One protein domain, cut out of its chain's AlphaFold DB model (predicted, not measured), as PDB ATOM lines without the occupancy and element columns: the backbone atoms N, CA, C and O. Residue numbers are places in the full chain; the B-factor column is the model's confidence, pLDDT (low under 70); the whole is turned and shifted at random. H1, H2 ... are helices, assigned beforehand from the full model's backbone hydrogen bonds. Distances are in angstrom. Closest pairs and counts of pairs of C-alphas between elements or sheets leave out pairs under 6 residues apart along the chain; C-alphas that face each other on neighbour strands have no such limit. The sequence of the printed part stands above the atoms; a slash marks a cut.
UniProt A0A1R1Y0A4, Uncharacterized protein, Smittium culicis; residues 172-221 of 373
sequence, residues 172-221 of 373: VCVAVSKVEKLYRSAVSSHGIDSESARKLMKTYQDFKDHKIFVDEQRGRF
ATOM      1  N   VAL A 172      41.121  -8.728-120.982       79.31
ATOM      2  CA  VAL A 172      41.650  -7.465-120.427       79.31
ATOM      3  C   VAL A 172      41.985  -6.477-121.548       79.31
ATOM      4  O   VAL A 172      41.493  -5.348-121.554       79.31
ATOM      5  N   CYS A 173      42.720  -6.922-122.568       80.44
ATOM      6  CA  CYS A 173      43.083  -6.095-123.725       80.44
ATOM      7  C   CYS A 173      41.855  -5.609-124.518       80.44
ATOM      8  O   CYS A 173      41.799  -4.458-124.967       80.44
ATOM      9  N   VAL A 174      40.836  -6.463-124.668       78.50
ATOM     10  CA  VAL A 174      39.576  -6.102-125.336       78.50
ATOM     11  C   VAL A 174      38.769  -5.103-124.507       78.50
ATOM     12  O   VAL A 174      38.226  -4.146-125.068       78.50
ATOM     13  N   ALA A 175      38.689  -5.296-123.187       73.62
ATOM     14  CA  ALA A 175      37.997  -4.376-122.290       73.62
ATOM     15  C   ALA A 175      38.610  -2.970-122.364       73.62
ATOM     16  O   ALA A 175      37.884  -1.983-122.480       73.62
ATOM     17  N   VAL A 176      39.940  -2.873-122.418       71.62
ATOM     18  CA  VAL A 176      40.627  -1.575-122.433       71.62
ATOM     19  C   VAL A 176      40.462  -0.817-123.733       71.62
ATOM     20  O   VAL A 176      40.286   0.392-123.701       71.62
ATOM     21  N   SER A 177      40.372  -1.499-124.874       68.62
ATOM     22  CA  SER A 177      40.049  -0.828-126.143       68.62
ATOM     23  C   SER A 177      38.709  -0.072-126.092       68.62
ATOM     24  O   SER A 177      38.503   0.892-126.834       68.62
ATOM     25  N   LYS A 178      37.779  -0.505-125.228       71.75
ATOM     26  CA  LYS A 178      36.513   0.196-124.963       71.75
ATOM     27  C   LYS A 178      36.701   1.307-123.928       71.75
ATOM     28  O   LYS A 178      36.234   2.421-124.146       71.75
ATOM     29  N   VAL A 179      37.418   1.018-122.843       70.81
ATOM     30  CA  VAL A 179      37.699   1.956-121.742       70.81
ATOM     31  C   VAL A 179      38.534   3.153-122.199       70.81
ATOM     32  O   VAL A 179      38.228   4.274-121.825       70.81
ATOM     33  N   GLU A 180      39.529   2.959-123.060       70.44
ATOM     34  CA  GLU A 180      40.381   4.027-123.587       70.44
ATOM     35  C   GLU A 180      39.587   5.003-124.468       70.44
ATOM     36  O   GLU A 180      39.781   6.215-124.387       70.44
ATOM     37  N   LYS A 181      38.636   4.498-125.268       72.62
ATOM     38  CA  LYS A 181      37.714   5.342-126.046       72.62
ATOM     39  C   LYS A 181      36.798   6.157-125.137       72.62
ATOM     40  O   LYS A 181      36.602   7.343-125.388       72.62
ATOM     41  N   LEU A 182      36.272   5.531-124.084       71.06
ATOM     42  CA  LEU A 182      35.435   6.198-123.087       71.06
ATOM     43  C   LEU A 182      36.231   7.247-122.304       71.06
ATOM     44  O   LEU A 182      35.754   8.364-122.170       71.06
ATOM     45  N   TYR A 183      37.460   6.943-121.878       69.12
ATOM     46  CA  TYR A 183      38.340   7.889-121.187       69.12
ATOM     47  C   TYR A 183      38.652   9.101-122.058       69.12
ATOM     48  O   TYR A 183      38.459  10.232-121.628       69.12
ATOM     49  N   ARG A 184      39.070   8.878-123.311       69.19
ATOM     50  CA  ARG A 184      39.362   9.966-124.255       69.19
ATOM     51  C   ARG A 184      38.138  10.852-124.488       69.19
ATOM     52  O   ARG A 184      38.278  12.067-124.474       69.19
ATOM     53  N   SER A 185      36.952  10.260-124.643       67.75
ATOM     54  CA  SER A 185      35.699  11.013-124.785       67.75
ATOM     55  C   SER A 185      35.352  11.800-123.520       67.75
ATOM     56  O   SER A 185      34.947  12.953-123.610       67.75
ATOM     57  N   ALA A 186      35.529  11.190-122.350       64.81
ATOM     58  CA  ALA A 186      35.116  11.739-121.068       64.81
ATOM     59  C   ALA A 186      36.079  12.815-120.529       64.81
ATOM     60  O   ALA A 186      35.656  13.707-119.812       64.81
ATOM     61  N   VAL A 187      37.359  12.790-120.913       64.19
ATOM     62  CA  VAL A 187      38.302  13.896-120.660       64.19
ATOM     63  C   VAL A 187      37.976  15.110-121.546       64.19
ATOM     64  O   VAL A 187      38.192  16.249-121.140       64.19
ATOM     65  N   SER A 188      37.427  14.890-122.746       64.81
ATOM     66  CA  SER A 188      37.035  15.969-123.665       64.81
ATOM     67  C   SER A 188      35.715  16.650-123.288       64.81
ATOM     68  O   SER A 188      35.572  17.852-123.482       64.81
ATOM     69  N   SER A 189      34.754  15.917-122.729       59.34
ATOM     70  CA  SER A 189      33.510  16.469-122.184       59.34
ATOM     71  C   SER A 189      33.672  16.664-120.676       59.34
ATOM     72  O   SER A 189      33.708  15.667-119.975       59.34
ATOM     73  N   HIS A 190      33.791  17.897-120.167       56.88
ATOM     74  CA  HIS A 190      34.053  18.260-118.752       56.88
ATOM     75  C   HIS A 190      32.980  17.814-117.721       56.88
ATOM     76  O   HIS A 190      32.562  18.578-116.859       56.88
ATOM     77  N   GLY A 191      32.516  16.574-117.785       60.78
ATOM     78  CA  GLY A 191      31.501  16.000-116.922       60.78
ATOM     79  C   GLY A 191      31.765  14.515-116.764       60.78
ATOM     80  O   GLY A 191      31.182  13.698-117.472       60.78
ATOM     81  N   ILE A 192      32.646  14.162-115.831       58.78
ATOM     82  CA  ILE A 192      32.649  12.817-115.267       58.78
ATOM     83  C   ILE A 192      32.343  12.947-113.783       58.78
ATOM     84  O   ILE A 192      33.025  13.667-113.058       58.78
ATOM     85  N   ASP A 193      31.321  12.220-113.346       65.38
ATOM     86  CA  ASP A 193      31.142  11.855-111.948       65.38
ATOM     87  C   ASP A 193      32.438  11.206-111.400       65.38
ATOM     88  O   ASP A 193      33.076  10.374-112.058       65.38
ATOM     89  N   SER A 194      32.848  11.605-110.193       68.69
ATOM     90  CA  SER A 194      34.150  11.248-109.614       68.69
ATOM     91  C   SER A 194      34.331   9.738-109.418       68.69
ATOM     92  O   SER A 194      35.449   9.222-109.518       68.69
ATOM     93  N   GLU A 195      33.241   8.999-109.200       74.06
ATOM     94  CA  GLU A 195      33.289   7.556-108.989       74.06
ATOM     95  C   GLU A 195      33.487   6.793-110.304       74.06
ATOM     96  O   GLU A 195      34.332   5.890-110.396       74.06
ATOM     97  N   SER A 196      32.776   7.211-111.349       70.38
ATOM     98  CA  SER A 196      32.929   6.676-112.703       70.38
ATOM     99  C   SER A 196      34.348   6.895-113.245       70.38
ATOM    100  O   SER A 196      34.947   5.969-113.802       70.38
ATOM    101  N   ALA A 197      34.935   8.075-113.005       70.75
ATOM    102  CA  ALA A 197      36.322   8.380-113.365       70.75
ATOM    103  C   ALA A 197      37.325   7.476-112.624       70.75
ATOM    104  O   ALA A 197      38.237   6.909-113.233       70.75
ATOM    105  N   ARG A 198      37.125   7.276-111.314       74.19
ATOM    106  CA  ARG A 198      37.983   6.431-110.469       74.19
ATOM    107  C   ARG A 198      37.979   4.969-110.919       74.19
ATOM    108  O   ARG A 198      39.040   4.348-110.999       74.19
ATOM    109  N   LYS A 199      36.806   4.412-111.242       79.25
ATOM    110  CA  LYS A 199      36.682   3.033-111.747       79.25
ATOM    111  C   LYS A 199      37.407   2.861-113.081       79.25
ATOM    112  O   LYS A 199      38.122   1.880-113.271       79.25
ATOM    113  N   LEU A 200      37.266   3.842-113.968       75.50
ATOM    114  CA  LEU A 200      37.927   3.858-115.267       75.50
ATOM    115  C   LEU A 200      39.457   3.901-115.133       75.50
ATOM    116  O   LEU A 200      40.161   3.151-115.810       75.50
ATOM    117  N   MET A 201      39.963   4.735-114.221       75.69
ATOM    118  CA  MET A 201      41.394   4.877-113.958       75.69
ATOM    119  C   MET A 201      41.995   3.601-113.364       75.69
ATOM    120  O   MET A 201      43.069   3.184-113.792       75.69
ATOM    121  N   LYS A 202      41.270   2.928-112.460       81.19
ATOM    122  CA  LYS A 202      41.670   1.614-111.942       81.19
ATOM    123  C   LYS A 202      41.778   0.575-113.060       81.19
ATOM    124  O   LYS A 202      42.825  -0.038-113.209       81.19
ATOM    125  N   THR A 203      40.750   0.432-113.899       78.25
ATOM    126  CA  THR A 203      40.781  -0.522-115.023       78.25
ATOM    127  C   THR A 203      41.908  -0.225-116.016       78.25
ATOM    128  O   THR A 203      42.498  -1.143-116.583       78.25
ATOM    129  N   TYR A 204      42.225   1.052-116.237       79.38
ATOM    130  CA  TYR A 204      43.351   1.439-117.080       79.38
ATOM    131  C   TYR A 204      44.708   1.093-116.447       79.38
ATOM    132  O   TYR A 204      45.620   0.678-117.161       79.38
ATOM    133  N   GLN A 205      44.840   1.223-115.123       78.56
ATOM    134  CA  GLN A 205      46.044   0.811-114.405       78.56
ATOM    135  C   GLN A 205      46.222  -0.711-114.426       78.56
ATOM    136  O   GLN A 205      47.282  -1.174-114.839       78.56
ATOM    137  N   ASP A 206      45.168  -1.478-114.125       80.62
ATOM    138  CA  ASP A 206      45.184  -2.949-114.184       80.62
ATOM    139  C   ASP A 206      45.663  -3.448-115.563       80.62
ATOM    140  O   ASP A 206      46.384  -4.437-115.684       80.62
ATOM    141  N   PHE A 207      45.304  -2.734-116.634       83.25
ATOM    142  CA  PHE A 207      45.777  -3.029-117.984       83.25
ATOM    143  C   PHE A 207      47.248  -2.711-118.228       83.25
ATOM    144  O   PHE A 207      47.916  -3.462-118.940       83.25
ATOM    145  N   LYS A 208      47.753  -1.594-117.697       81.19
ATOM    146  CA  LYS A 208      49.181  -1.274-117.793       81.19
ATOM    147  C   LYS A 208      50.002  -2.358-117.114       81.19
ATOM    148  O   LYS A 208      50.940  -2.860-117.726       81.19
ATOM    149  N   ASP A 209      49.590  -2.750-115.916       84.12
ATOM    150  CA  ASP A 209      50.248  -3.792-115.135       84.12
ATOM    151  C   ASP A 209      50.189  -5.135-115.879       84.12
ATOM    152  O   ASP A 209      51.207  -5.801-116.053       84.12
ATOM    153  N   HIS A 210      49.022  -5.479-116.440       86.38
ATOM    154  CA  HIS A 210      48.845  -6.648-117.306       86.38
ATOM    155  C   HIS A 210      49.784  -6.635-118.521       86.38
ATOM    156  O   HIS A 210      50.412  -7.644-118.830       86.38
ATOM    157  N   LYS A 211      49.919  -5.498-119.215       83.44
ATOM    158  CA  LYS A 211      50.799  -5.387-120.385       83.44
ATOM    159  C   LYS A 211      52.273  -5.531-120.002       83.44
ATOM    160  O   LYS A 211      52.992  -6.262-120.676       83.44
ATOM    161  N   ILE A 212      52.698  -4.876-118.920       84.31
ATOM    162  CA  ILE A 212      54.059  -5.005-118.380       84.31
ATOM    163  C   ILE A 212      54.354  -6.477-118.087       84.31
ATOM    164  O   ILE A 212      55.360  -7.001-118.549       84.31
ATOM    165  N   PHE A 213      53.436  -7.170-117.414       85.19
ATOM    166  CA  PHE A 213      53.584  -8.587-117.096       85.19
ATOM    167  C   PHE A 213      53.711  -9.479-118.345       85.19
ATOM    168  O   PHE A 213      54.589 -10.340-118.407       85.19
ATOM    169  N   VAL A 214      52.873  -9.257-119.363       85.62
ATOM    170  CA  VAL A 214      52.944  -9.982-120.647       85.62
ATOM    171  C   VAL A 214      54.299  -9.768-121.326       85.62
ATOM    172  O   VAL A 214      54.916 -10.728-121.799       85.62
ATOM    173  N   ASP A 215      54.760  -8.520-121.384       85.25
ATOM    174  CA  ASP A 215      56.018  -8.154-122.035       85.25
ATOM    175  C   ASP A 215      57.222  -8.728-121.266       85.25
ATOM    176  O   ASP A 215      58.141  -9.279-121.877       85.25
ATOM    177  N   GLU A 216      57.184  -8.717-119.931       87.62
ATOM    178  CA  GLU A 216      58.195  -9.356-119.084       87.62
ATOM    179  C   GLU A 216      58.271 -10.868-119.303       87.62
ATOM    180  O   GLU A 216      59.367 -11.411-119.447       87.62
ATOM    181  N   GLN A 217      57.136 -11.573-119.353       86.62
ATOM    182  CA  GLN A 217      57.124 -13.020-119.590       86.62
ATOM    183  C   GLN A 217      57.715 -13.382-120.953       86.62
ATOM    184  O   GLN A 217      58.536 -14.298-121.051       86.62
ATOM    185  N   ARG A 218      57.341 -12.641-122.001       86.81
ATOM    186  CA  ARG A 218      57.905 -12.815-123.344       86.81
ATOM    187  C   ARG A 218      59.403 -12.526-123.362       86.81
ATOM    188  O   ARG A 218      60.159 -13.295-123.951       86.81
ATOM    189  N   GLY A 219      59.837 -11.466-122.681       87.88
ATOM    190  CA  GLY A 219      61.251 -11.125-122.526       87.88
ATOM    191  C   GLY A 219      62.042 -12.225-121.813       87.88
ATOM    192  O   GLY A 219      63.122 -12.599-122.269       87.88
ATOM    193  N   ARG A 220      61.487 -12.808-120.742       90.88
ATOM    194  CA  ARG A 220      62.090 -13.943-120.025       90.88
ATOM    195  C   ARG A 220      62.207 -15.178-120.910       90.88
ATOM    196  O   ARG A 220      63.269 -15.792-120.928       90.88
ATOM    197  N   PHE A 221      61.160 -15.511-121.666       91.62
ATOM    198  CA  PHE A 221      61.193 -16.630-122.608       91.62
ATOM    199  C   PHE A 221      62.263 -16.429-123.690       91.62
ATOM    200  O   PHE A 221      63.111 -17.295-123.882       91.62
TER     201      PHE A 221
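Overview. This is residues 172 to 221 of the 373 residues of an uncharacterized protein of Smittium culicis (UniProt A0A1R1Y0A4). A helical hairpin with unequal arms: the shorter helix H1 folds back through a tight link into the long helix H2, and the last stretch of H2, residues 212 to 221, sticks out past H1. The two helices are set at a steep angle to each other and come closest away from the link, where the first residue of H1 meets H2. The printed part has 50 residues, with two named helices in the order H1, H2 and no named strand; its class is all helix. It is loose, with a radius of gyration of the C-alphas of 13.3 A, and it spans 44 by 16 by 14 A, the free stretch of H2 adding to the length.

Arrangement. H1, residues 172 to 188, has a kink of 25 degrees near residue 179. H2, residues 194 to 221, follows it and forms a helical hairpin with it. The two touch, with 11 pairs of C-alphas within 8 A, and H2 does so with residues 200 to 210 alone. Their closest C-alphas are those of Val 172 and Phe 207, 6.5 A apart. They run opposite ways at a steep tilt of 42 degrees, and their centres are 12.8 A apart. In H2 every O i to N i+4 pair is within hydrogen-bond range; in H1 11 of 13 are.

Along the chain. H1 begins at C-alpha 172, at (41.650, -7.465, -120.427), and measures 24.1 A from first to last C-alpha. H2 begins at C-alpha 194, at (34.150, 11.248, -109.614), and ends at C-alpha 221, at (61.193, -16.630, -122.608), 41.0 A from first to last C-alpha.

Size, cuts and confidence. The two C-alphas farthest apart are those of Gly 191 and Phe 221, 44.5 A. Without residues 212 to 221, which stand free, the body has 40 residues and spans 29 by 16 by 11 A. The printed part has no cut, and the link from H1 to H2, 5 residues, is tight. The mean pLDDT of the printed part is 75.7; residue 177 and residues 183 to 194 are under 70.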